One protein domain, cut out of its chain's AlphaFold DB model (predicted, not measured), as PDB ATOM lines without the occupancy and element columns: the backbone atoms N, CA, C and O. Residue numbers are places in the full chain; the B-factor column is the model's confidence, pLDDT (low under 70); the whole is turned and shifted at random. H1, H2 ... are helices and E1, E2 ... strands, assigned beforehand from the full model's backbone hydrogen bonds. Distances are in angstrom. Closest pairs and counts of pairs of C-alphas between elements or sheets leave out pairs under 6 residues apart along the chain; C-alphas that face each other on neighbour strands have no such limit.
ATOM      1  N   HIS A 655     205.073 163.104 210.278       49.00
ATOM      2  CA  HIS A 655     203.991 162.117 210.272       49.00
ATOM      3  C   HIS A 655     202.643 162.737 209.839       49.00
ATOM      4  O   HIS A 655     202.225 163.740 210.424       49.00
ATOM      5  N   PRO A 656     201.927 162.128 208.865       44.91
ATOM      6  CA  PRO A 656     200.618 162.594 208.372       44.91
ATOM      7  C   PRO A 656     199.539 162.718 209.440       44.91
ATOM      8  O   PRO A 656     198.655 163.571 209.382       44.91
ATOM      9  N   CYS A 657     199.568 161.774 210.371       46.56
ATOM     10  CA  CYS A 657     198.498 161.474 211.294       46.56
ATOM     11  C   CYS A 657     199.091 160.843 212.549       46.56
ATOM     12  O   CYS A 657     200.184 160.272 212.521       46.56
ATOM     13  N   GLY A 658     198.348 160.945 213.649       56.03
ATOM     14  CA  GLY A 658     198.650 160.183 214.846       56.03
ATOM     15  C   GLY A 658     198.380 158.709 214.568       56.03
ATOM     16  O   GLY A 658     197.266 158.347 214.182       56.03
ATOM     17  N   LEU A 659     199.392 157.867 214.747       54.12
ATOM     18  CA  LEU A 659     199.266 156.420 214.622       54.12
ATOM     19  C   LEU A 659     199.414 155.804 216.003       54.12
ATOM     20  O   LEU A 659     200.352 156.109 216.736       54.12
ATOM     21  N   VAL A 660     198.485 154.923 216.348       55.22
ATOM     22  CA  VAL A 660     198.451 154.234 217.633       55.22
ATOM     23  C   VAL A 660     198.526 152.741 217.357       55.22
ATOM     24  O   VAL A 660     197.654 152.172 216.707       55.22
ATOM     25  N   LEU A 661     199.568 152.075 217.844       58.94
ATOM     26  CA  LEU A 661     199.613 150.620 217.856       58.94
ATOM     27  C   LEU A 661     198.538 150.118 218.810       58.94
ATOM     28  O   LEU A 661     198.552 150.434 220.004       58.94
ATOM     29  N   VAL A 662     197.636 149.290 218.294       50.16
ATOM     30  CA  VAL A 662     196.608 148.635 219.094       50.16
ATOM     31  C   VAL A 662     196.933 147.154 219.133       50.16
ATOM     32  O   VAL A 662     196.551 146.354 218.282       50.16
ATOM     33  N   SER A 663     197.708 146.789 220.152       53.88
ATOM     34  CA  SER A 663     197.996 145.392 220.457       53.88
ATOM     35  C   SER A 663     196.943 144.823 221.408       53.88
ATOM     36  O   SER A 663     196.266 145.558 222.127       53.88
ATOM     37  N   ALA A 664     196.872 143.492 221.506       43.25
ATOM     38  CA  ALA A 664     196.010 142.805 222.473       43.25
ATOM     39  C   ALA A 664     196.305 143.149 223.953       43.25
ATOM     40  O   ALA A 664     195.551 142.726 224.826       43.25
ATOM     41  N   LEU A 665     197.401 143.862 224.249       43.44
ATOM     42  CA  LEU A 665     197.864 144.153 225.608       43.44
ATOM     43  C   LEU A 665     197.763 145.641 225.986       43.44
ATOM     44  O   LEU A 665     197.557 145.945 227.160       43.44
ATOM     45  N   LYS A 666     197.921 146.573 225.032       51.47
ATOM     46  CA  LYS A 666     197.854 148.028 225.275       51.47
ATOM     47  C   LYS A 666     197.728 148.823 223.967       51.47
ATOM     48  O   LYS A 666     198.166 148.348 222.917       51.47
ATOM     49  N   GLN A 667     197.185 150.037 224.080       54.59
ATOM     50  CA  GLN A 667     197.269 151.104 223.079       54.59
ATOM     51  C   GLN A 667     198.529 151.941 223.330       54.59
ATOM     52  O   GLN A 667     198.805 152.316 224.473       54.59
ATOM     53  N   GLU A 668     199.294 152.211 222.282       61.94
ATOM     54  CA  GLU A 668     200.548 152.962 222.354       61.94
ATOM     55  C   GLU A 668     200.658 153.878 221.147       61.94
ATOM     56  O   GLU A 668     200.496 153.428 220.017       61.94
ATOM     57  N   GLN A 669     200.887 155.167 221.372       61.56
ATOM     58  CA  GLN A 669     201.061 156.117 220.284       61.56
ATOM     59  C   GLN A 669     202.414 155.842 219.622       61.56
ATOM     60  O   GLN A 669     203.452 156.069 220.231       61.56
ATOM     61  N   LEU A 670     202.389 155.280 218.410       56.22
ATOM     62  CA  LEU A 670     203.590 155.037 217.607       56.22
ATOM     63  C   LEU A 670     204.142 156.345 217.070       56.22
ATOM     64  O   LEU A 670     205.349 156.543 217.060       56.22
ATOM     65  N   TYR A 671     203.239 157.208 216.610       59.59
ATOM     66  CA  TYR A 671     203.582 158.462 215.967       59.59
ATOM     67  C   TYR A 671     202.558 159.525 216.351       59.59
ATOM     68  O   TYR A 671     201.350 159.265 216.348       59.59
ATOM     69  N   VAL A 672     203.030 160.723 216.682       60.75
ATOM     70  CA  VAL A 672     202.178 161.894 216.894       60.75
ATOM     71  C   VAL A 672     202.042 162.632 215.565       60.75
ATOM     72  O   VAL A 672     203.001 162.769 214.808       60.75
ATOM     73  N   GLN A 673     200.838 163.107 215.248       54.94
ATOM     74  CA  GLN A 673     200.628 163.899 214.040       54.94
ATOM     75  C   GLN A 673     201.542 165.130 214.037       54.94
ATOM     76  O   GLN A 673     201.564 165.887 215.004       54.94
ATOM     77  N   GLY A 674     202.256 165.351 212.931       49.97
ATOM     78  CA  GLY A 674     203.130 166.510 212.763       49.97
ATOM     79  C   GLY A 674     204.497 166.398 213.441       49.97
ATOM     80  O   GLY A 674     205.340 167.256 213.171       49.97
ATOM     81  N   GLU A 675     204.752 165.361 214.248       55.56
ATOM     82  CA  GLU A 675     206.104 165.056 214.719       55.56
ATOM     83  C   GLU A 675     206.984 164.559 213.574       55.56
ATOM     84  O   GLU A 675     206.467 164.015 212.586       55.56
ATOM     85  N   PRO A 676     208.310 164.743 213.672       46.69
ATOM     86  CA  PRO A 676     209.172 164.326 212.601       46.69
ATOM     87  C   PRO A 676     209.221 162.793 212.417       46.69
ATOM     88  O   PRO A 676     209.442 162.064 213.377       46.69
ATOM     89  N   VAL A 677     209.048 162.299 211.185       46.66
ATOM     90  CA  VAL A 677     209.493 160.978 210.734       46.66
ATOM     91  C   VAL A 677     211.017 160.983 210.723       46.66
ATOM     92  O   VAL A 677     211.656 161.290 209.714       46.66
ATOM     93  N   ASP A 678     211.615 160.633 211.853       41.00
ATOM     94  CA  ASP A 678     212.970 160.107 211.803       41.00
ATOM     95  C   ASP A 678     212.896 158.726 211.158       41.00
ATOM     96  O   ASP A 678     212.182 157.828 211.616       41.00
ATOM     97  N   ARG A 679     213.570 158.579 210.015       38.56
ATOM     98  CA  ARG A 679     213.616 157.289 209.341       38.56
ATOM     99  C   ARG A 679     214.311 156.271 210.228       38.56
ATOM    100  O   ARG A 679     215.315 156.561 210.873       38.56
ATOM    101  N   PHE A 680     213.787 155.061 210.110       35.91
ATOM    102  CA  PHE A 680     214.248 153.825 210.711       35.91
ATOM    103  C   PHE A 680     213.919 153.655 212.197       35.91
ATOM    104  O   PHE A 680     214.575 154.139 213.110       35.91
ATOM    105  N   THR A 681     212.941 152.770 212.376       39.47
ATOM    106  CA  THR A 681     212.737 151.873 213.511       39.47
ATOM    107  C   THR A 681     212.131 152.429 214.795       39.47
ATOM    108  O   THR A 681     212.775 153.072 215.620       39.47
ATOM    109  N   TYR A 682     210.898 151.972 215.025       40.47
ATOM    110  CA  TYR A 682     210.355 151.726 216.353       40.47
ATOM    111  C   TYR A 682     210.704 150.285 216.767       40.47
ATOM    112  O   TYR A 682     210.300 149.321 216.101       40.47
ATOM    113  N   ALA A 683     211.453 150.140 217.862       39.28
ATOM    114  CA  ALA A 683     211.742 148.857 218.496       39.28
ATOM    115  C   ALA A 683     210.925 148.729 219.789       39.28
ATOM    116  O   ALA A 683     211.061 149.530 220.714       39.28
ATOM    117  N   GLN A 684     210.063 147.713 219.859       43.25
ATOM    118  CA  GLN A 684     209.263 147.449 221.051       43.25
ATOM    119  C   GLN A 684     210.175 147.077 222.247       43.25
ATOM    120  O   GLN A 684     211.119 146.308 222.057       43.25
ATOM    121  N   PRO A 685     209.913 147.561 223.482       43.88
ATOM    122  CA  PRO A 685     210.703 147.187 224.657       43.88
ATOM    123  C   PRO A 685     210.699 145.671 224.916       43.88
ATOM    124  O   PRO A 685     209.637 145.048 224.847       43.88
ATOM    125  N   GLU A 686     211.843 145.102 225.328       40.97
ATOM    126  CA  GLU A 686     212.030 143.661 225.632       40.97
ATOM    127  C   GLU A 686     210.986 143.089 226.608       40.97
ATOM    128  O   GLU A 686     210.649 141.914 226.568       40.97
ATOM    129  N   THR A 687     210.420 143.931 227.474       41.47
ATOM    130  CA  THR A 687     209.425 143.534 228.487       41.47
ATOM    131  C   THR A 687     208.058 143.128 227.924       41.47
ATOM    132  O   THR A 687     207.186 142.707 228.691       41.47
ATOM    133  N   ARG A 688     207.820 143.271 226.614       52.75
ATOM    134  CA  ARG A 688     206.512 143.021 225.997       52.75
ATOM    135  C   ARG A 688     206.596 141.990 224.890       52.75
ATOM    136  O   ARG A 688     206.738 142.307 223.716       52.75
ATOM    137  N   GLU A 689     206.381 140.757 225.296       48.50
ATOM    138  CA  GLU A 689     206.396 139.610 224.412       48.50
ATOM    139  C   GLU A 689     204.973 139.053 224.295       48.50
ATOM    140  O   GLU A 689     204.341 138.699 225.297       48.50
ATOM    141  N   GLY A 690     204.445 139.039 223.070       51.94
ATOM    142  CA  GLY A 690     203.107 138.543 222.754       51.94
ATOM    143  C   GLY A 690     203.094 137.079 222.311       51.94
ATOM    144  O   GLY A 690     204.121 136.492 221.995       51.94
ATOM    145  N   ASP A 691     201.893 136.509 222.271       53.78
ATOM    146  CA  ASP A 691     201.623 135.163 221.761       53.78
ATOM    147  C   ASP A 691     201.806 135.130 220.229       53.78
ATOM    148  O   ASP A 691     201.218 135.957 219.522       53.78
ATOM    149  N   ALA A 692     202.609 134.193 219.714       53.16
ATOM    150  CA  ALA A 692     203.265 134.260 218.398       53.16
ATOM    151  C   ALA A 692     202.341 134.197 217.156       53.16
ATOM    152  O   ALA A 692     202.808 134.182 216.017       53.16
ATOM    153  N   HIS A 693     201.025 134.137 217.348       56.78
ATOM    154  CA  HIS A 693     200.050 133.866 216.287       56.78
ATOM    155  C   HIS A 693     198.945 134.918 216.160       56.78
ATOM    156  O   HIS A 693     197.979 134.712 215.421       56.78
ATOM    157  N   LYS A 694     199.039 136.035 216.892       60.28
ATOM    158  CA  LYS A 694     197.997 137.067 216.875       60.28
ATOM    159  C   LYS A 694     198.221 138.074 215.752       60.28
ATOM    160  O   LYS A 694     199.340 138.483 215.466       60.28
ATOM    161  N   LEU A 695     197.110 138.475 215.145       59.53
ATOM    162  CA  LEU A 695     197.051 139.589 214.215       59.53
ATOM    163  C   LEU A 695     197.464 140.879 214.941       59.53
ATOM    164  O   LEU A 695     197.016 141.125 216.063       59.53
ATOM    165  N   ILE A 696     198.305 141.688 214.307       65.81
ATOM    166  CA  ILE A 696     198.801 142.948 214.869       65.81
ATOM    167  C   ILE A 696     198.091 144.085 214.146       65.81
ATOM    168  O   ILE A 696     198.127 144.132 212.919       65.81
ATOM    169  N   GLN A 697     197.462 144.988 214.893       67.25
ATOM    170  CA  GLN A 697     196.665 146.080 214.343       67.25
ATOM    171  C   GLN A 697     197.291 147.435 214.693       67.25
ATOM    172  O   GLN A 697     197.727 147.657 215.825       67.25
ATOM    173  N   VAL A 698     197.345 148.343 213.723       64.31
ATOM    174  CA  VAL A 698     197.634 149.764 213.958       64.31
ATOM    175  C   VAL A 698     196.350 150.530 213.695       64.31
ATOM    176  O   VAL A 698     195.746 150.365 212.633       64.31
ATOM    177  N   ASP A 699     195.955 151.363 214.646       65.69
ATOM    178  CA  ASP A 699     194.786 152.222 214.546       65.69
ATOM    179  C   ASP A 699     195.228 153.661 214.307       65.69
ATOM    180  O   ASP A 699     196.336 154.080 214.652       65.69
ATOM    181  N   ARG A 700     194.326 154.441 213.724       58.81
ATOM    182  CA  ARG A 700     194.481 155.890 213.593       58.81
ATOM    183  C   ARG A 700     193.464 156.598 214.469       58.81
ATOM    184  O   ARG A 700     192.345 156.108 214.631       58.81
ATOM    185  N   GLU A 701     193.813 157.777 214.960       56.03
ATOM    186  CA  GLU A 701     192.854 158.636 215.646       56.03
ATOM    187  C   GLU A 701     192.137 159.555 214.647       56.03
ATOM    188  O   GLU A 701     192.762 160.328 213.921       56.03
ATOM    189  N   LYS A 702     190.804 159.481 214.599       56.12
ATOM    190  CA  LYS A 702     189.957 160.317 213.739       56.12
ATOM    191  C   LYS A 702     188.802 160.882 214.553       56.12
ATOM    192  O   LYS A 702     187.918 160.154 214.998       56.12
ATOM    193  N   GLY A 703     188.819 162.198 214.771       64.62
ATOM    194  CA  GLY A 703     187.800 162.879 215.577       64.62
ATOM    195  C   GLY A 703     187.687 162.330 217.007       64.62
ATOM    196  O   GLY A 703     186.573 162.200 217.514       64.62
ATOM    197  N   GLY A 704     188.814 161.952 217.626       65.00
ATOM    198  CA  GLY A 704     188.865 161.395 218.984       65.00
ATOM    199  C   GLY A 704     188.474 159.916 219.104       65.00
ATOM    200  O   GLY A 704     188.235 159.436 220.211       65.00
ATOM    201  N   LYS A 705     188.349 159.187 217.988       64.25
ATOM    202  CA  LYS A 705     188.080 157.740 217.968       64.25
ATOM    203  C   LYS A 705     189.203 156.990 217.267       64.25
ATOM    204  O   LYS A 705     189.700 157.457 216.247       64.25
ATOM    205  N   LEU A 706     189.552 155.818 217.795       58.91
ATOM    206  CA  LEU A 706     190.492 154.901 217.158       58.91
ATOM    207  C   LEU A 706     189.761 154.014 216.152       58.91
ATOM    208  O   LEU A 706     188.781 153.349 216.494       58.91
ATOM    209  N   GLU A 707     190.230 154.039 214.910       63.53
ATOM    210  CA  GLU A 707     189.727 153.207 213.818       63.53
ATOM    211  C   GLU A 707     190.831 152.244 213.353       63.53
ATOM    212  O   GLU A 707     191.950 152.714 213.108       63.53
ATOM    213  N   PRO A 708     190.534 150.937 213.168       65.38
ATOM    214  CA  PRO A 708     191.463 149.981 212.576       65.38
ATOM    215  C   PRO A 708     191.971 150.474 211.230       65.38
ATOM    216  O   PRO A 708     191.174 150.769 210.333       65.38
ATOM    217  N   PHE A 709     193.290 150.554 211.089       64.56
ATOM    218  CA  PHE A 709     193.905 151.166 209.922       64.56
ATOM    219  C   PHE A 709     194.825 150.200 209.168       64.56
ATOM    220  O   PHE A 709     194.592 149.940 207.985       64.56
ATOM    221  N   LEU A 710     195.782 149.576 209.855       69.25
ATOM    222  CA  LEU A 710     196.658 148.543 209.296       69.25
ATOM    223  C   LEU A 710     196.553 147.233 210.060       69.25
ATOM    224  O   LEU A 710     196.330 147.214 211.269       69.25
ATOM    225  N   MET A 711     196.818 146.142 209.350       77.25
ATOM    226  CA  MET A 711     196.969 144.809 209.903       77.25
ATOM    227  C   MET A 711     198.248 144.149 209.392       77.25
ATOM    228  O   MET A 711     198.507 144.129 208.187       77.25
ATOM    229  N   PHE A 712     198.993 143.533 210.302       78.25
ATOM    230  CA  PHE A 712     200.047 142.580 209.984       78.25
ATOM    231  C   PHE A 712     199.587 141.181 210.377       78.25
ATOM    232  O   PHE A 712     199.142 140.950 211.505       78.25
ATOM    233  N   ASP A 713     199.707 140.246 209.439       81.12
ATOM    234  CA  ASP A 713     199.442 138.828 209.669       81.12
ATOM    235  C   ASP A 713     200.756 138.049 209.534       81.12
ATOM    236  O   ASP A 713     201.145 137.726 208.410       81.12
ATOM    237  N   PRO A 714     201.448 137.729 210.646       79.69
ATOM    238  CA  PRO A 714     202.711 136.989 210.611       79.69
ATOM    239  C   PRO A 714     202.638 135.657 209.859       79.69
ATOM    240  O   PRO A 714     203.639 135.198 209.321       79.69
ATOM    241  N   ARG A 715     201.445 135.056 209.742       81.44
ATOM    242  CA  ARG A 715     201.230 133.806 208.992       81.44
ATOM    243  C   ARG A 715     201.353 133.984 207.478       81.44
ATOM    244  O   ARG A 715     201.466 132.992 206.765       81.44
ATOM    245  N   LYS A 716     201.268 135.224 206.990       86.50
ATOM    246  CA  LYS A 716     201.439 135.593 205.579       86.50
ATOM    247  C   LYS A 716     202.818 136.182 205.284       86.50
ATOM    248  O   LYS A 716     203.054 136.575 204.148       86.50
ATOM    249  N   GLY A 717     203.678 136.312 206.291       87.19
ATOM    250  CA  GLY A 717     205.010 136.856 206.088       87.19
ATOM    251  C   GLY A 717     205.956 135.854 205.433       87.19
ATOM    252  O   GLY A 717     205.766 134.639 205.520       87.19
ATOM    253  N   GLU A 718     206.992 136.377 204.790       94.06
ATOM    254  CA  GLU A 718     208.067 135.586 204.197       94.06
ATOM    255  C   GLU A 718     209.256 135.513 205.161       94.06
ATOM    256  O   GLU A 718     209.505 136.475 205.886       94.06
ATOM    257  N   PRO A 719     210.042 134.423 205.180       95.31
ATOM    258  CA  PRO A 719     211.320 134.424 205.882       95.31
ATOM    259  C   PRO A 719     212.174 135.614 205.432       95.31
ATOM    260  O   PRO A 719     212.358 135.828 204.230       95.31
ATOM    261  N   LEU A 720     212.704 136.379 206.388       95.00
ATOM    262  CA  LEU A 720     213.600 137.485 206.081       95.00
ATOM    263  C   LEU A 720     214.851 136.913 205.411       95.00
ATOM    264  O   LEU A 720     215.596 136.130 206.005       95.00
ATOM    265  N   ARG A 721     215.052 137.271 204.144       94.62
ATOM    266  CA  ARG A 721     216.154 136.736 203.347       94.62
ATOM    267  C   ARG A 721     217.474 137.273 203.905       94.62
ATOM    268  O   ARG A 721     217.550 138.461 204.216       94.62
ATOM    269  N   PRO A 722     218.521 136.439 204.013       92.56
ATOM    270  CA  PRO A 722     219.833 136.942 204.385       92.56
ATOM    271  C   PRO A 722     220.317 137.921 203.314       92.56
ATOM    272  O   PRO A 722     220.079 137.704 202.124       92.56
ATOM    273  N   LEU A 723     221.033 138.965 203.733       88.81
ATOM    274  CA  LEU A 723     221.542 140.008 202.842       88.81
ATOM    275  C   LEU A 723     222.292 139.431 201.633       88.81
ATOM    276  O   LEU A 723     222.056 139.843 200.503       88.81
ATOM    277  N   SER A 724     223.115 138.401 201.840       90.56
ATOM    278  CA  SER A 724     223.877 137.718 200.782       90.56
ATOM    279  C   SER A 724     223.020 137.075 199.680       90.56
ATOM    280  O   SER A 724     223.517 136.809 198.584       90.56
ATOM    281  N   ALA A 725     221.734 136.819 199.934       91.19
ATOM    282  CA  ALA A 725     220.814 136.266 198.944       91.19
ATOM    283  C   ALA A 725     220.139 137.338 198.071       91.19
ATOM    284  O   ALA A 725     219.566 136.989 197.033       91.19
ATOM    285  N   LEU A 726     220.199 138.612 198.471       90.06
ATOM    286  CA  LEU A 726     219.481 139.710 197.826       90.06
ATOM    287  C   LEU A 726     220.207 140.257 196.583       90.06
ATOM    288  O   LEU A 726     221.427 140.104 196.478       90.06
ATOM    289  N   PRO A 727     219.470 140.850 195.620       91.19
ATOM    290  CA  PRO A 727     220.039 141.401 194.389       91.19
ATOM    291  C   PRO A 727     221.160 142.417 194.619       91.19
ATOM    292  O   PRO A 727     222.203 142.294 193.975       91.19
ATOM    293  N   ILE A 728     220.984 143.358 195.554       89.12
ATOM    294  CA  ILE A 728     221.982 144.400 195.827       89.12
ATOM    295  C   ILE A 728     223.354 143.823 196.200       89.12
ATOM    296  O   ILE A 728     224.374 144.311 195.731       89.12
ATOM    297  N   SER A 729     223.397 142.714 196.943       87.69
ATOM    298  CA  SER A 729     224.645 142.051 197.360       87.69
ATOM    299  C   SER A 729     225.390 141.356 196.222       87.69
ATOM    300  O   SER A 729     226.501 140.868 196.414       87.69
ATOM    301  N   LYS A 730     224.760 141.253 195.049       88.56
ATOM    302  CA  LYS A 730     225.344 140.684 193.829       88.56
ATOM    303  C   LYS A 730     225.693 141.762 192.803       88.56
ATOM    304  O   LYS A 730     226.205 141.418 191.740       88.56
ATOM    305  N   ALA A 731     225.379 143.029 193.080       85.19
ATOM    306  CA  ALA A 731     225.690 144.126 192.183       85.19
ATOM    307  C   ALA A 731     227.215 144.349 192.172       85.19
ATOM    308  O   ALA A 731     227.797 144.611 193.223       85.19
ATOM    309  N   PRO A 732     227.886 144.220 191.012       79.06
ATOM    310  CA  PRO A 732     229.349 144.257 190.931       79.06
ATOM    311  C   PRO A 732     229.936 145.649 191.201       79.06
ATOM    312  O   PRO A 732     231.138 145.786 191.388       79.06
ATOM    313  N   ASP A 733     229.094 146.676 191.178       78.62
ATOM    314  CA  ASP A 733     229.428 148.083 191.368       78.62
ATOM    315  C   ASP A 733     228.989 148.619 192.743       78.62
ATOM    316  O   ASP A 733     229.061 149.821 192.987       78.62
ATOM    317  N   VAL A 734     228.509 147.746 193.638       77.56
ATOM    318  CA  VAL A 734     228.047 148.124 194.978       77.56
ATOM    319  C   VAL A 734     228.791 147.322 196.029       77.56
ATOM    320  O   VAL A 734     228.632 146.110 196.147       77.56
ATOM    321  N   THR A 735     229.551 148.021 196.861       83.00
ATOM    322  CA  THR A 735     230.119 147.442 198.075       83.00
ATOM    323  C   THR A 735     229.134 147.647 199.222       83.00
ATOM    324  O   THR A 735     228.841 148.784 199.587       83.00
ATOM    325  N   ILE A 736     228.619 146.555 199.794       83.31
ATOM    326  CA  ILE A 736     227.767 146.611 200.988       83.31
ATOM    327  C   ILE A 736     228.629 146.283 202.206       83.31
ATOM    328  O   ILE A 736     229.067 145.139 202.347       83.31
ATOM    329  N   PRO A 737     228.906 147.262 203.076       85.38
ATOM    330  CA  PRO A 737     229.754 147.044 204.230       85.38
ATOM    331  C   PRO A 737     229.001 146.296 205.339       85.38
ATOM    332  O   PRO A 737     227.767 146.303 205.409       85.38
ATOM    333  N   ASP A 738     229.761 145.656 206.227       89.62
ATOM    334  CA  ASP A 738     229.219 145.099 207.466       89.62
ATOM    335  C   ASP A 738     228.600 146.223 208.303       89.62
ATOM    336  O   ASP A 738     229.252 147.234 208.568       89.62
ATOM    337  N   ILE A 739     227.328 146.076 208.681       89.06
ATOM    338  CA  ILE A 739     226.582 147.178 209.290       89.06
ATOM    339  C   ILE A 739     227.155 147.606 210.644       89.06
ATOM    340  O   ILE A 739     227.145 148.800 210.940       89.06
ATOM    341  N   ASP A 740     227.676 146.673 211.443       88.06
ATOM    342  CA  ASP A 740     228.223 146.974 212.770       88.06
ATOM    343  C   ASP A 740     229.600 147.644 212.672       88.06
ATOM    344  O   ASP A 740     229.967 148.444 213.530       88.06
ATOM    345  N   ALA A 741     230.357 147.347 211.612       87.25
ATOM    346  CA  ALA A 741     231.609 148.032 211.301       87.25
ATOM    347  C   ALA A 741     231.408 149.382 210.586       87.25
ATOM    348  O   ALA A 741     232.328 150.197 210.556       87.25
ATOM    349  N   PHE A 742     230.236 149.609 209.987       88.88
ATOM    350  CA  PHE A 742     229.960 150.776 209.148       88.88
ATOM    351  C   PHE A 742     229.094 151.830 209.826       88.88
ATOM    352  O   PHE A 742     229.260 153.027 209.587       88.88
ATOM    353  N   THR A 743     228.160 151.401 210.672       86.50
ATOM    354  CA  THR A 743     227.197 152.277 211.333       86.50
ATOM    355  C   THR A 743     227.221 152.104 212.844       86.50
ATOM    356  O   THR A 743     227.440 151.015 213.363       86.50
ATOM    357  N   ASN A 744     226.950 153.186 213.563       84.69
ATOM    358  CA  ASN A 744     226.660 153.169 214.984       84.69
ATOM    359  C   ASN A 744     225.155 153.341 215.210       84.69
ATOM    360  O   ASN A 744     224.514 154.172 214.565       84.69
ATOM    361  N   ALA A 745     224.610 152.582 216.158       76.06
ATOM    362  CA  ALA A 745     223.211 152.648 216.552       76.06
ATOM    363  C   ALA A 745     223.041 153.558 217.783       76.06
ATOM    364  O   ALA A 745     223.408 153.194 218.901       76.06
ATOM    365  N   VAL A 746     222.448 154.735 217.594       71.25
ATOM    366  CA  VAL A 746     222.100 155.677 218.666       71.25
ATOM    367  C   VAL A 746     220.668 155.401 219.121       71.25
ATOM    368  O   VAL A 746     219.723 155.547 218.345       71.25
ATOM    369  N   ARG A 747     220.495 154.980 220.378       61.00
ATOM    370  CA  ARG A 747     219.178 154.670 220.952       61.00
ATOM    371  C   ARG A 747     218.643 155.819 221.797       61.00
ATOM    372  O   ARG A 747     219.340 156.294 222.689       61.00
ATOM    373  N   ASP A 748     217.388 156.182 221.564       50.44
ATOM    374  CA  ASP A 748     216.622 157.128 222.379       50.44
ATOM    375  C   ASP A 748     215.251 156.516 222.706       50.44
ATOM    376  O   ASP A 748     214.384 156.389 221.846       50.44
ATOM    377  N   GLN A 749     215.068 156.055 223.946       62.56
ATOM    378  CA  GLN A 749     213.876 155.310 224.381       62.56
ATOM    379  C   GLN A 749     213.575 154.084 223.488       62.56
ATOM    380  O   GLN A 749     214.323 153.108 223.516       62.56
ATOM    381  N   SER A 750     212.481 154.104 222.717       47.75
ATOM    382  CA  SER A 750     212.089 153.058 221.755       47.75
ATOM    383  C   SER A 750     212.627 153.288 220.334       47.75
ATOM    384  O   SER A 750     212.310 152.519 219.423       47.75
ATOM    385  N   ARG A 751     213.403 154.359 220.127       52.00
ATOM    386  CA  ARG A 751     213.978 154.775 218.844       52.00
ATOM    387  C   ARG A 751     215.414 154.276 218.711       52.00
ATOM    388  O   ARG A 751     216.178 154.335 219.673       52.00
ATOM    389  N   CYS A 752     215.797 153.820 217.519       54.06
ATOM    390  CA  CYS A 752     217.166 153.408 217.204       54.06
ATOM    391  C   CYS A 752     217.589 153.992 215.851       54.06
ATOM    392  O   CYS A 752     217.024 153.622 214.828       54.06
ATOM    393  N   GLN A 753     218.571 154.893 215.844       64.75
ATOM    394  CA  GLN A 753     219.062 155.577 214.646       64.75
ATOM    395  C   GLN A 753     220.439 155.043 214.246       64.75
ATOM    396  O   GLN A 753     221.336 154.999 215.080       64.75
ATOM    397  N   PHE A 754     220.625 154.688 212.973       72.12
ATOM    398  CA  PHE A 754     221.920 154.263 212.436       72.12
ATOM    399  C   PHE A 754     222.642 155.448 211.790       72.12
ATOM    400  O   PHE A 754     222.069 156.147 210.954       72.12
ATOM    401  N   GLN A 755     223.889 155.687 212.186       78.62
ATOM    402  CA  GLN A 755     224.743 156.754 211.655       78.62
ATOM    403  C   GLN A 755     226.062 156.160 211.179       78.62
ATOM    404  O   GLN A 755     226.610 155.307 211.865       78.62
ATOM    405  N   VAL A 756     226.590 156.603 210.038       84.12
ATOM    406  CA  VAL A 756     227.907 156.155 209.556       84.12
ATOM    407  C   VAL A 756     228.976 156.508 210.596       84.12
ATOM    408  O   VAL A 756     229.000 157.643 211.072       84.12
ATOM    409  N   ILE A 757     229.834 155.550 210.961       88.12
ATOM    410  CA  ILE A 757     230.842 155.739 212.021       88.12
ATOM    411  C   ILE A 757     231.878 156.784 211.595       88.12
ATOM    412  O   ILE A 757     232.183 157.697 212.361       88.12
ATOM    413  N   GLU A 758     232.385 156.684 210.363       86.38
ATOM    414  CA  GLU A 758     233.398 157.595 209.828       86.38
ATOM    415  C   GLU A 758     232.967 158.157 208.461       86.38
ATOM    416  O   GLU A 758     233.542 157.800 207.433       86.38
ATOM    417  N   PRO A 759     231.974 159.068 208.392       77.50
ATOM    418  CA  PRO A 759     231.376 159.505 207.124       77.50
ATOM    419  C   PRO A 759     232.376 160.147 206.151       77.50
ATOM    420  O   PRO A 759     232.157 160.125 204.943       77.50
ATOM    421  N   HIS A 760     233.485 160.687 206.660       73.38
ATOM    422  CA  HIS A 760     234.550 161.304 205.866       73.38
ATOM    423  C   HIS A 760     235.706 160.352 205.526       73.38
ATOM    424  O   HIS A 760     236.628 160.747 204.811       73.38
ATOM    425  N   GLN A 761     235.699 159.117 206.039       82.62
ATOM    426  CA  GLN A 761     236.712 158.128 205.689       82.62
ATOM    427  C   GLN A 761     236.493 157.693 204.241       82.62
ATOM    428  O   GLN A 761     235.395 157.294 203.860       82.62
ATOM    429  N   TYR A 762     237.538 157.779 203.427       81.44
ATOM    430  CA  TYR A 762     237.497 157.294 202.056       81.44
ATOM    431  C   TYR A 762     237.850 155.815 202.018       81.44
ATOM    432  O   TYR A 762     238.836 155.377 202.613       81.44
ATOM    433  N   VAL A 763     237.049 155.064 201.276       79.56
ATOM    434  CA  VAL A 763     237.277 153.653 200.991       79.56
ATOM    435  C   VAL A 763     237.459 153.488 199.490       79.56
ATOM    436  O   VAL A 763     236.781 154.133 198.689       79.56
ATOM    437  N   GLN A 764     238.430 152.663 199.112       75.94
ATOM    438  CA  GLN A 764     238.659 152.322 197.718       75.94
ATOM    439  C   GLN A 764     237.667 151.225 197.324       75.94
ATOM    440  O   GLN A 764     237.644 150.165 197.950       75.94
ATOM    441  N   THR A 765     236.839 151.491 196.320       75.75
ATOM    442  CA  THR A 765     235.891 150.517 195.769       75.75
ATOM    443  C   THR A 765     236.593 149.551 194.816       75.75
ATOM    444  O   THR A 765     237.722 149.783 194.372       75.75
ATOM    445  N   ASP A 766     235.893 148.486 194.425       71.00
ATOM    446  CA  ASP A 766     236.379 147.534 193.418       71.00
ATOM    447  C   ASP A 766     236.592 148.184 192.032       71.00
ATOM    448  O   ASP A 766     237.368 147.673 191.222       71.00
ATOM    449  N   SER A 767     235.978 149.351 191.767       72.69
ATOM    450  CA  SER A 767     236.232 150.183 190.577       72.69
ATOM    451  C   SER A 767     237.525 151.011 190.660       72.69
ATOM    452  O   SER A 767     237.836 151.753 189.729       72.69
ATOM    453  N   ALA A 768     238.296 150.874 191.744       71.19
ATOM    454  CA  ALA A 768     239.466 151.686 192.088       71.19
ATOM    455  C   ALA A 768     239.171 153.180 192.330       71.19
ATOM    456  O   ALA A 768     240.109 153.977 192.438       71.19
ATOM    457  N   GLU A 769     237.900 153.557 192.466       76.75
ATOM    458  CA  GLU A 769     237.477 154.901 192.851       76.75
ATOM    459  C   GLU A 769     237.501 155.047 194.375       76.75
ATOM    460  O   GLU A 769     237.266 154.098 195.124       76.75
ATOM    461  N   TRP A 770     237.829 156.246 194.851       76.31
ATOM    462  CA  TRP A 770     237.785 156.566 196.273       76.31
ATOM    463  C   TRP A 770     236.474 157.271 196.568       76.31
ATOM    464  O   TRP A 770     236.242 158.372 196.075       76.31
ATOM    465  N   VAL A 771     235.651 156.644 197.397       79.25
ATOM    466  CA  VAL A 771     234.330 157.151 197.767       79.25
ATOM    467  C   VAL A 771     234.318 157.327 199.280       79.25
ATOM    468  O   VAL A 771     234.860 156.489 200.006       79.25
ATOM    469  N   SER A 772     233.762 158.429 199.780       81.38
ATOM    470  CA  SER A 772     233.611 158.588 201.233       81.38
ATOM    471  C   SER A 772     232.571 157.594 201.763       81.38
ATOM    472  O   SER A 772     231.626 157.251 201.052       81.38
ATOM    473  N   GLN A 773     232.698 157.128 203.007       82.56
ATOM    474  CA  GLN A 773     231.682 156.254 203.604       82.56
ATOM    475  C   GLN A 773     230.300 156.924 203.653       82.56
ATOM    476  O   GLN A 773     229.291 156.248 203.475       82.56
ATOM    477  N   GLY A 774     230.237 158.246 203.838       73.75
ATOM    478  CA  GLY A 774     228.985 159.001 203.765       73.75
ATOM    479  C   GLY A 774     228.343 158.937 202.378       73.75
ATOM    480  O   GLY A 774     227.156 158.650 202.257       73.75
ATOM    481  N   GLU A 775     229.130 159.124 201.320       73.62
ATOM    482  CA  GLU A 775     228.657 158.997 199.936       73.62
ATOM    483  C   GLU A 775     228.273 157.551 199.587       73.62
ATOM    484  O   GLU A 775     227.248 157.321 198.948       73.62
ATOM    485  N   MET A 776     229.025 156.558 200.072       83.19
ATOM    486  CA  MET A 776     228.655 155.145 199.955       83.19
ATOM    487  C   MET A 776     227.309 154.856 200.633       83.19
ATOM    488  O   MET A 776     226.471 154.174 200.048       83.19
ATOM    489  N   PHE A 777     227.076 155.391 201.835       82.56
ATOM    490  CA  PHE A 777     225.806 155.238 202.545       82.56
ATOM    491  C   PHE A 777     224.641 155.869 201.781       82.56
ATOM    492  O   PHE A 777     223.592 155.247 201.646       82.56
ATOM    493  N   GLU A 778     224.830 157.067 201.230       75.56
ATOM    494  CA  GLU A 778     223.825 157.740 200.402       75.56
ATOM    495  C   GLU A 778     223.533 156.971 199.103       75.56
ATOM    496  O   GLU A 778     222.371 156.808 198.726       75.56
ATOM    497  N   ASN A 779     224.561 156.399 198.469       78.56
ATOM    498  CA  ASN A 779     224.405 155.530 197.300       78.56
ATOM    499  C   ASN A 779     223.648 154.237 197.631       78.56
ATOM    500  O   ASN A 779     222.753 153.842 196.883       78.56
ATOM    501  N   LEU A 780     223.972 153.583 198.753       82.69
ATOM    502  CA  LEU A 780     223.237 152.411 199.236       82.69
ATOM    503  C   LEU A 780     221.782 152.770 199.529       82.69
ATOM    504  O   LEU A 780     220.883 152.072 199.066       82.69
ATOM    505  N   ARG A 781     221.543 153.895 200.210       77.62
ATOM    506  CA  ARG A 781     220.201 154.403 200.521       77.62
ATOM    507  C   ARG A 781     219.366 154.647 199.267       77.62
ATOM    508  O   ARG A 781     218.176 154.363 199.274       77.62
ATOM    509  N   ALA A 782     219.977 155.166 198.203       73.50
ATOM    510  CA  ALA A 782     219.292 155.433 196.943       73.50
ATOM    511  C   ALA A 782     219.010 154.167 196.113       73.50
ATOM    512  O   ALA A 782     218.122 154.185 195.261       73.50
ATOM    513  N   ARG A 783     219.777 153.086 196.313       84.19
ATOM    514  CA  ARG A 783     219.723 151.877 195.471       84.19
ATOM    515  C   ARG A 783     219.045 150.680 196.120       84.19
ATOM    516  O   ARG A 783     218.489 149.863 195.391       84.19
ATOM    517  N   MET A 784     219.138 150.537 197.439       87.88
ATOM    518  CA  MET A 784     218.528 149.423 198.158       87.88
ATOM    519  C   MET A 784     217.009 149.548 198.142       87.88
ATOM    520  O   MET A 784     216.462 150.613 198.434       87.88
ATOM    521  N   THR A 785     216.317 148.438 197.888       88.81
ATOM    522  CA  THR A 785     214.891 148.366 198.221       88.81
ATOM    523  C   THR A 785     214.701 148.414 199.737       88.81
ATOM    524  O   THR A 785     215.643 148.262 200.527       88.81
ATOM    525  N   MET A 786     213.459 148.603 200.177       84.38
ATOM    526  CA  MET A 786     213.172 148.604 201.604       84.38
ATOM    527  C   MET A 786     213.447 147.236 202.241       84.38
ATOM    528  O   MET A 786     214.025 147.164 203.322       84.38
ATOM    529  N   GLU A 787     213.126 146.136 201.561       89.38
ATOM    530  CA  GLU A 787     213.443 144.786 202.036       89.38
ATOM    531  C   GLU A 787     214.954 144.552 202.143       89.38
ATOM    532  O   GLU A 787     215.412 143.916 203.095       89.38
ATOM    533  N   GLU A 788     215.733 145.085 201.198       92.75
ATOM    534  CA  GLU A 788     217.199 145.039 201.225       92.75
ATOM    535  C   GLU A 788     217.774 145.841 202.387       92.75
ATOM    536  O   GLU A 788     218.621 145.333 203.127       92.75
ATOM    537  N   SER A 789     217.240 147.041 202.613       89.44
ATOM    538  CA  SER A 789     217.592 147.880 203.758       89.44
ATOM    539  C   SER A 789     217.263 147.178 205.080       89.44
ATOM    540  O   SER A 789     218.090 147.147 205.990       89.44
ATOM    541  N   ILE A 790     216.079 146.561 205.186       90.62
ATOM    542  CA  ILE A 790     215.656 145.797 206.370       90.62
ATOM    543  C   ILE A 790     216.587 144.615 206.616       90.62
ATOM    544  O   ILE A 790     217.034 144.432 207.745       90.62
ATOM    545  N   ALA A 791     216.909 143.832 205.588       92.88
ATOM    546  CA  ALA A 791     217.805 142.690 205.724       92.88
ATOM    547  C   ALA A 791     219.225 143.103 206.139       92.88
ATOM    548  O   ALA A 791     219.843 142.423 206.959       92.88
ATOM    549  N   TRP A 792     219.731 144.218 205.603       92.50
ATOM    550  CA  TRP A 792     221.025 144.772 205.992       92.50
ATOM    551  C   TRP A 792     221.020 145.235 207.451       92.50
ATOM    552  O   TRP A 792     221.879 144.807 208.222       92.50
ATOM    553  N   MET A 793     219.994 145.977 207.880       88.12
ATOM    554  CA  MET A 793     219.825 146.369 209.285       88.12
ATOM    555  C   MET A 793     219.727 145.166 210.216       88.12
ATOM    556  O   MET A 793     220.452 145.066 211.203       88.12
ATOM    557  N   GLU A 794     218.869 144.211 209.875       90.81
ATOM    558  CA  GLU A 794     218.635 142.993 210.651       90.81
ATOM    559  C   GLU A 794     219.823 142.021 210.660       90.81
ATOM    560  O   GLU A 794     219.799 141.046 211.423       90.81
ATOM    561  N   SER A 795     220.860 142.283 209.854       91.38
ATOM    562  CA  SER A 795     222.142 141.583 209.956       91.38
ATOM    563  C   SER A 795     223.041 142.103 211.078       91.38
ATOM    564  O   SER A 795     223.982 141.398 211.430       91.38
ATOM    565  N   SER A 796     222.718 143.239 211.704       87.19
ATOM    566  CA  SER A 796     223.449 143.729 212.872       87.19
ATOM    567  C   SER A 796     223.420 142.707 214.010       87.19
ATOM    568  O   SER A 796     222.364 142.160 214.362       87.19
ATOM    569  N   GLN A 797     224.576 142.468 214.625       88.06
ATOM    570  CA  GLN A 797     224.802 141.450 215.646       88.06
ATOM    571  C   GLN A 797     223.809 141.571 216.806       88.06
ATOM    572  O   GLN A 797     223.297 140.566 217.302       88.06
ATOM    573  N   HIS A 798     223.487 142.797 217.222       81.88
ATOM    574  CA  HIS A 798     222.553 143.023 218.323       81.88
ATOM    575  C   HIS A 798     221.088 142.739 217.945       81.88
ATOM    576  O   HIS A 798     220.270 142.476 218.824       81.88
ATOM    577  N   LEU A 799     220.739 142.769 216.653       84.25
ATOM    578  CA  LEU A 799     219.396 142.439 216.162       84.25
ATOM    579  C   LEU A 799     219.240 140.958 215.809       84.25
ATOM    580  O   LEU A 799     218.104 140.476 215.723       84.25
ATOM    581  N   GLN A 800     220.345 140.235 215.607       87.69
ATOM    582  CA  GLN A 800     220.368 138.789 215.365       87.69
ATOM    583  C   GLN A 800     220.126 137.939 216.619       87.69
ATOM    584  O   GLN A 800     219.818 136.761 216.482       87.69
ATOM    585  N   GLN A 801     220.250 138.508 217.819       86.94
ATOM    586  CA  GLN A 801     220.037 137.763 219.061       86.94
ATOM    587  C   GLN A 801     218.595 137.253 219.148       86.94
ATOM    588  O   GLN A 801     217.654 138.046 219.056       86.94
ATOM    589  N   ASP A 802     218.444 135.937 219.323       86.31
ATOM    590  CA  ASP A 802     217.137 135.305 219.485       86.31
ATOM    591  C   ASP A 802     216.380 135.935 220.665       86.31
ATOM    592  O   ASP A 802     216.976 136.196 221.718       86.31
ATOM    593  N   PRO A 803     215.061 136.151 220.531       77.94
ATOM    594  CA  PRO A 803     214.249 136.574 221.657       77.94
ATOM    595  C   PRO A 803     214.214 135.486 222.746       77.94
ATOM    596  O   PRO A 803     214.460 134.308 222.456       77.94
ATOM    597  N   PRO A 804     213.869 135.838 224.001       78.81
ATOM    598  CA  PRO A 804     213.732 134.859 225.073       78.81
ATOM    599  C   PRO A 804     212.809 133.676 224.701       78.81
ATOM    600  O   PRO A 804     211.888 133.816 223.889       78.81
ATOM    601  N   PRO A 805     213.008 132.476 225.280       76.94
ATOM    602  CA  PRO A 805     212.215 131.303 224.918       76.94
ATOM    603  C   PRO A 805     210.703 131.514 225.085       76.94
ATOM    604  O   PRO A 805     210.226 131.889 226.156       76.94
ATOM    605  N   GLY A 806     209.940 131.208 224.029       73.00
ATOM    606  CA  GLY A 806     208.477 131.345 223.996       73.00
ATOM    607  C   GLY A 806     207.979 132.749 223.654       73.00
ATOM    608  O   GLY A 806     206.790 133.029 223.813       73.00
ATOM    609  N   LYS A 807     208.878 133.632 223.219       72.06
ATOM    610  CA  LYS A 807     208.620 135.054 223.049       72.06
ATOM    611  C   LYS A 807     208.933 135.498 221.622       72.06
ATOM    612  O   LYS A 807     209.677 134.834 220.899       72.06
ATOM    613  N   ALA A 808     208.317 136.602 221.211       70.56
ATOM    614  CA  ALA A 808     208.506 137.203 219.898       70.56
ATOM    615  C   ALA A 808     208.836 138.690 220.045       70.56
ATOM    616  O   ALA A 808     208.263 139.373 220.898       70.56
ATOM    617  N   VAL A 809     209.732 139.181 219.193       75.31
ATOM    618  CA  VAL A 809     210.091 140.595 219.062       75.31
ATOM    619  C   VAL A 809     209.517 141.118 217.752       75.31
ATOM    620  O   VAL A 809     209.690 140.512 216.696       75.31
ATOM    621  N   HIS A 810     208.818 142.247 217.820       73.69
ATOM    622  CA  HIS A 810     208.277 142.939 216.655       73.69
ATOM    623  C   HIS A 810     209.115 144.184 216.377       73.69
ATOM    624  O   HIS A 810     209.302 145.016 217.271       73.69
ATOM    625  N   ARG A 811     209.596 144.330 215.143       75.88
ATOM    626  CA  ARG A 811     210.311 145.534 214.698       75.88
ATOM    627  C   ARG A 811     209.614 146.114 213.486       75.88
ATOM    628  O   ARG A 811     209.390 145.409 212.507       75.88
ATOM    629  N   TYR A 812     209.237 147.382 213.576       72.75
ATOM    630  CA  TYR A 812     208.474 148.052 212.532       72.75
ATOM    631  C   TYR A 812     209.400 148.965 211.741       72.75
ATOM    632  O   TYR A 812     210.144 149.759 212.318       72.75
ATOM    633  N   TYR A 813     209.323 148.859 210.423       73.50
ATOM    634  CA  TYR A 813     210.120 149.634 209.488       73.50
ATOM    635  C   TYR A 813     209.199 150.414 208.560       73.50
ATOM    636  O   TYR A 813     208.161 149.902 208.149       73.50
ATOM    637  N   MET A 814     209.578 151.648 208.241       67.56
ATOM    638  CA  MET A 814     208.849 152.514 207.321       67.56
ATOM    639  C   MET A 814     209.845 153.248 206.433       67.56
ATOM    640  O   MET A 814     210.852 153.747 206.941       67.56
ATOM    641  N   ASP A 815     209.578 153.295 205.134       63.38
ATOM    642  CA  ASP A 815     210.408 154.008 204.166       63.38
ATOM    643  C   ASP A 815     209.825 155.395 203.828       63.38
ATOM    644  O   ASP A 815     208.852 155.858 204.431       63.38
ATOM    645  N   GLU A 816     210.435 156.090 202.862       51.91
ATOM    646  CA  GLU A 816     209.941 157.390 202.381       51.91
ATOM    647  C   GLU A 816     208.639 157.288 201.580       51.91
ATOM    648  O   GLU A 816     207.853 158.237 201.578       51.91
ATOM    649  N   THR A 817     208.385 156.130 200.958       52.00
ATOM    650  CA  THR A 817     207.101 155.810 200.314       52.00
ATOM    651  C   THR A 817     206.005 155.495 201.339       52.00
ATOM    652  O   THR A 817     204.841 155.318 200.983       52.00
ATOM    653  N   ARG A 818     206.382 155.502 202.626       57.88
ATOM    654  CA  ARG A 818     205.584 155.220 203.818       57.88
ATOM    655  C   ARG A 818     205.124 153.779 203.919       57.88
ATOM    656  O   ARG A 818     204.355 153.473 204.815       57.88
ATOM    657  N   GLN A 819     205.601 152.859 203.096       66.19
ATOM    658  CA  GLN A 819     205.238 151.457 203.254       66.19
ATOM    659  C   GLN A 819     205.712 150.929 204.611       66.19
ATOM    660  O   GLN A 819     206.873 151.087 204.987       66.19
ATOM    661  N   LEU A 820     204.794 150.312 205.363       72.31
ATOM    662  CA  LEU A 820     205.075 149.790 206.697       72.31
ATOM    663  C   LEU A 820     205.345 148.283 206.628       72.31
ATOM    664  O   LEU A 820     204.514 147.501 206.162       72.31
ATOM    665  N   PHE A 821     206.490 147.877 207.158       83.56
ATOM    666  CA  PHE A 821     206.939 146.496 207.250       83.56
ATOM    667  C   PHE A 821     207.087 146.105 208.716       83.56
ATOM    668  O   PHE A 821     207.444 146.922 209.563       83.56
ATOM    669  N   LEU A 822     206.835 144.839 209.016       85.31
ATOM    670  CA  LEU A 822     207.072 144.241 210.322       85.31
ATOM    671  C   LEU A 822     208.065 143.098 210.156       85.31
ATOM    672  O   LEU A 822     207.774 142.132 209.457       85.31
ATOM    673  N   VAL A 823     209.189 143.156 210.860       87.69
ATOM    674  CA  VAL A 823     209.983 141.962 211.140       87.69
ATOM    675  C   VAL A 823     209.458 141.341 212.424       87.69
ATOM    676  O   VAL A 823     209.561 141.907 213.514       87.69
ATOM    677  N   PHE A 824     208.861 140.171 212.271       85.06
ATOM    678  CA  PHE A 824     208.402 139.311 213.342       85.06
ATOM    679  C   PHE A 824     209.505 138.295 213.658       85.06
ATOM    680  O   PHE A 824     209.772 137.384 212.875       85.06
ATOM    681  N   HIS A 825     210.180 138.485 214.786       86.69
ATOM    682  CA  HIS A 825     211.343 137.707 215.199       86.69
ATOM    683  C   HIS A 825     210.968 136.750 216.334       86.69
ATOM    684  O   HIS A 825     210.498 137.173 217.385       86.69
ATOM    685  N   THR A 826     211.192 135.459 216.125       86.25
ATOM    686  CA  THR A 826     211.054 134.368 217.103       86.25
ATOM    687  C   THR A 826     212.355 133.574 217.148       86.25
ATOM    688  O   THR A 826     213.188 133.730 216.260       86.25
ATOM    689  N   ALA A 827     212.539 132.721 218.158       87.69
ATOM    690  CA  ALA A 827     213.748 131.905 218.273       87.69
ATOM    691  C   ALA A 827     214.019 131.107 216.979       87.69
ATOM    692  O   ALA A 827     213.211 130.263 216.578       87.69
ATOM    693  N   GLY A 828     215.143 131.402 216.323       90.25
ATOM    694  CA  GLY A 828     215.581 130.786 215.072       90.25
ATOM    695  C   GLY A 828     214.844 131.249 213.809       90.25
ATOM    696  O   GLY A 828     215.040 130.647 212.750       90.25
ATOM    697  N   SER A 829     213.985 132.275 213.870       91.38
ATOM    698  CA  SER A 829     213.215 132.721 212.703       91.38
ATOM    699  C   SER A 829     212.873 134.209 212.723       91.38
ATOM    700  O   SER A 829     212.213 134.702 213.637       91.38
ATOM    701  N   LYS A 830     213.245 134.914 211.650       94.19
ATOM    702  CA  LYS A 830     212.754 136.257 211.325       94.19
ATOM    703  C   LYS A 830     211.833 136.168 210.121       94.19
ATOM    704  O   LYS A 830     212.219 135.627 209.086       94.19
ATOM    705  N   ILE A 831     210.636 136.718 210.252       93.12
ATOM    706  CA  ILE A 831     209.629 136.767 209.197       93.12
ATOM    707  C   ILE A 831     209.365 138.233 208.871       93.12
ATOM    708  O   ILE A 831     209.041 139.012 209.761       93.12
ATOM    709  N   LEU A 832     209.485 138.608 207.605       93.12
ATOM    710  CA  LEU A 832     209.096 139.913 207.095       93.12
ATOM    711  C   LEU A 832     207.620 139.888 206.684       93.12
ATOM    712  O   LEU A 832     207.188 139.058 205.886       93.12
ATOM    713  N   VAL A 833     206.838 140.806 207.236       89.06
ATOM    714  CA  VAL A 833     205.394 140.913 207.036       89.06
ATOM    715  C   VAL A 833     205.083 142.296 206.481       89.06
ATOM    716  O   VAL A 833     205.400 143.306 207.106       89.06
ATOM    717  N   HIS A 834     204.414 142.349 205.334       87.00
ATOM    718  CA  HIS A 834     203.939 143.607 204.765       87.00
ATOM    719  C   HIS A 834     202.669 144.068 205.490       87.00
ATOM    720  O   HIS A 834     201.759 143.270 205.747       87.00
ATOM    721  N   GLY A 835     202.595 145.359 205.814       81.31
ATOM    722  CA  GLY A 835     201.386 145.967 206.355       81.31
ATOM    723  C   GLY A 835     200.263 145.939 205.324       81.31
ATOM    724  O   GLY A 835     200.440 146.340 204.177       81.31
ATOM    725  N   THR A 836     199.082 145.472 205.726       78.12
ATOM    726  CA  THR A 836     197.883 145.504 204.879       78.12
ATOM    727  C   THR A 836     196.869 146.491 205.435       78.12
ATOM    728  O   THR A 836     196.434 146.363 206.577       78.12
ATOM    729  N   VAL A 837     196.473 147.479 204.629       65.38
ATOM    730  CA  VAL A 837     195.414 148.432 204.999       65.38
ATOM    731  C   VAL A 837     194.077 147.696 205.075       65.38
ATOM    732  O   VAL A 837     193.729 146.935 204.163       65.38
ATOM    733  N   VAL A 838     193.322 147.911 206.154       70.81
ATOM    734  CA  VAL A 838     192.016 147.267 206.365       70.81
ATOM    735  C   VAL A 838     191.018 147.761 205.312       70.81
ATOM    736  O   VAL A 838     190.945 148.951 205.020       70.81
ATOM    737  N   ASP A 839     190.205 146.868 204.740       64.94
ATOM    738  CA  ASP A 839     189.273 147.215 203.651       64.94
ATOM    739  C   ASP A 839     188.258 148.313 204.016       64.94
ATOM    740  O   ASP A 839     187.814 149.054 203.138       64.94
ATOM    741  N   SER A 840     187.874 148.432 205.291       58.47
ATOM    742  CA  SER A 840     187.034 149.533 205.779       58.47
ATOM    743  C   SER A 840     187.769 150.871 205.720       58.47
ATOM    744  O   SER A 840     187.198 151.854 205.253       58.47
ATOM    745  N   ALA A 841     189.052 150.895 206.093       54.75
ATOM    746  CA  ALA A 841     189.897 152.068 205.926       54.75
ATOM    747  C   ALA A 841     190.057 152.417 204.436       54.75
ATOM    748  O   ALA A 841     189.802 153.552 204.061       54.75
ATOM    749  N   LYS A 842     190.307 151.445 203.548       52.78
ATOM    750  CA  LYS A 842     190.411 151.701 202.094       52.78
ATOM    751  C   LYS A 842     189.173 152.356 201.460       52.78
ATOM    752  O   LYS A 842     189.284 152.970 200.406       52.78
ATOM    753  N   ARG A 843     187.977 152.174 202.038       46.94
ATOM    754  CA  ARG A 843     186.713 152.732 201.508       46.94
ATOM    755  C   ARG A 843     186.378 154.113 202.055       46.94
ATOM    756  O   ARG A 843     185.697 154.881 201.385       46.94
ATOM    757  N   GLU A 844     186.791 154.394 203.285       45.38
ATOM    758  CA  GLU A 844     186.492 155.654 203.974       45.38
ATOM    759  C   GLU A 844     187.613 156.682 203.864       45.38
ATOM    760  O   GLU A 844     187.432 157.848 204.227       45.38
ATOM    761  N   VAL A 845     188.774 156.236 203.402       42.62
ATOM    762  CA  VAL A 845     189.953 157.051 203.186       42.62
ATOM    763  C   VAL A 845     190.045 157.317 201.688       42.62
ATOM    764  O   VAL A 845     190.237 156.372 200.922       42.62
TER     765      VAL A 845
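This is residues 655 to 845 of the 856 residues of an uncharacterized protein of Planctomycetes bacterium (UniProt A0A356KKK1). Three parts stand in a row along the longest axis: a strongly twisted sheet of four strands with the short helix H5 beside its edge strand E4, then a three-strand sheet with H3 over one face, then a looser end made of the hairpin E5 and E6, H1, H2 and the small hairpin E7 and E8 at the tip. The first two parts meet near Phe 712 at the end of E4, and residues 713 to 738 run from there past the edge strand E11 to the far part. The printed part has 191 residues with five named helices and eleven named strands, in the order E1 E2 E3 E4 H1 E5 E6 E7 E8 H2 H3 H4 E9 E10 E11 H5. The sheets, E2 E1 E3 E4, E9 E10 E11, E5 E6 and E7 E8, are antiparallel throughout, and the class is mixed, helices and strands. The whole is compact, with a radius of gyration of the C-alphas of 17.9 A and spans of 57 by 38 by 30 A.

E1, residues 659 to 662, and E2, residues 667 to 671, form a hairpin, with N 661 and O 668 2.7 A apart. E1 is also antiparallel to E3, residues 696 to 702, with N 699 and O 660 2.8 A apart. E3 and E4, residues 705 to 712, form a second hairpin, with N 712 and O 696 2.8 A apart. H1, residues 739 to 742, is followed by the hairpin of E5, residues 743 to 748, and E6, residues 751 to 756, with N 744 and O 755 2.7 A apart. E7, residues 762 to 764, and E8, residues 770 to 772, form a hairpin, with N 763 and O 771 2.9 A apart. H2, residues 773 to 783, comes closest to E6 at the C-alphas of Val 756 and Gly 774, 6.5 A apart. H2 and H3, residues 786 to 794, are close but not clearly touching, the closest C-alphas, Arg 781 and Ser 789, being 7.7 A apart, at a steep tilt of 43 degrees, opposite ways. E9, residues 808 to 814, E10, residues 820 to 826, and E11, residues 829 to 834, form a meander, each strand the antiparallel neighbour of the one before; N 811 and O 823 are 2.9 A apart, N 824 and O 831 2.8 A. H3 is on this sheet at a height of 9.5 A, over E10 and only just not over E9, on which 2 of its C-alphas fall; it runs slantwise to the strands, at 35 degrees to E10 on the local plane. H4, residues 797 to 800, only grazes the sheet with residues 799 to 800. The closest C-alphas of E4 and E11 are Phe 712 and Val 833, 6.3 A apart. H5, residues 839 to 844, is on the four-strand sheet, only just over none of its strands, with 2 of its C-alphas falling on E4. In H2, H3 and H5 every O i to N i+4 pair is within hydrogen-bond range; H1 and H4 are too short for one.

E1 begins at C-alpha 659, (199.266, 156.420, 214.622). E3 is 19.5 A long and E4 20.9 A, ending at C-alpha 712, (200.047, 142.580, 209.984). E5 and E6 measure 16.0 A and 16.8 A, H2 15.1 A and H3 12.0 A. E9, E10 and E11 measure 19.8 A, 19.5 A and 16.4 A. H5, 8.9 A, ends at C-alpha 844, (186.492, 155.654, 203.974).

The two C-alphas farthest apart are those of Gly 704 and Ala 768, 58.1 A. The printed part has no cut. The links E2 to E3, 24 residues, and E4 to H1, 26 residues, are long; short pairings tie residues 682 to 683 to 811 to 812 of E9 and 718 to 719 to 831 to 832 of E11. The mean pLDDT of the printed part is 71.6, and 77 residues are under 70, among them 655 to 710 and 839 to 845.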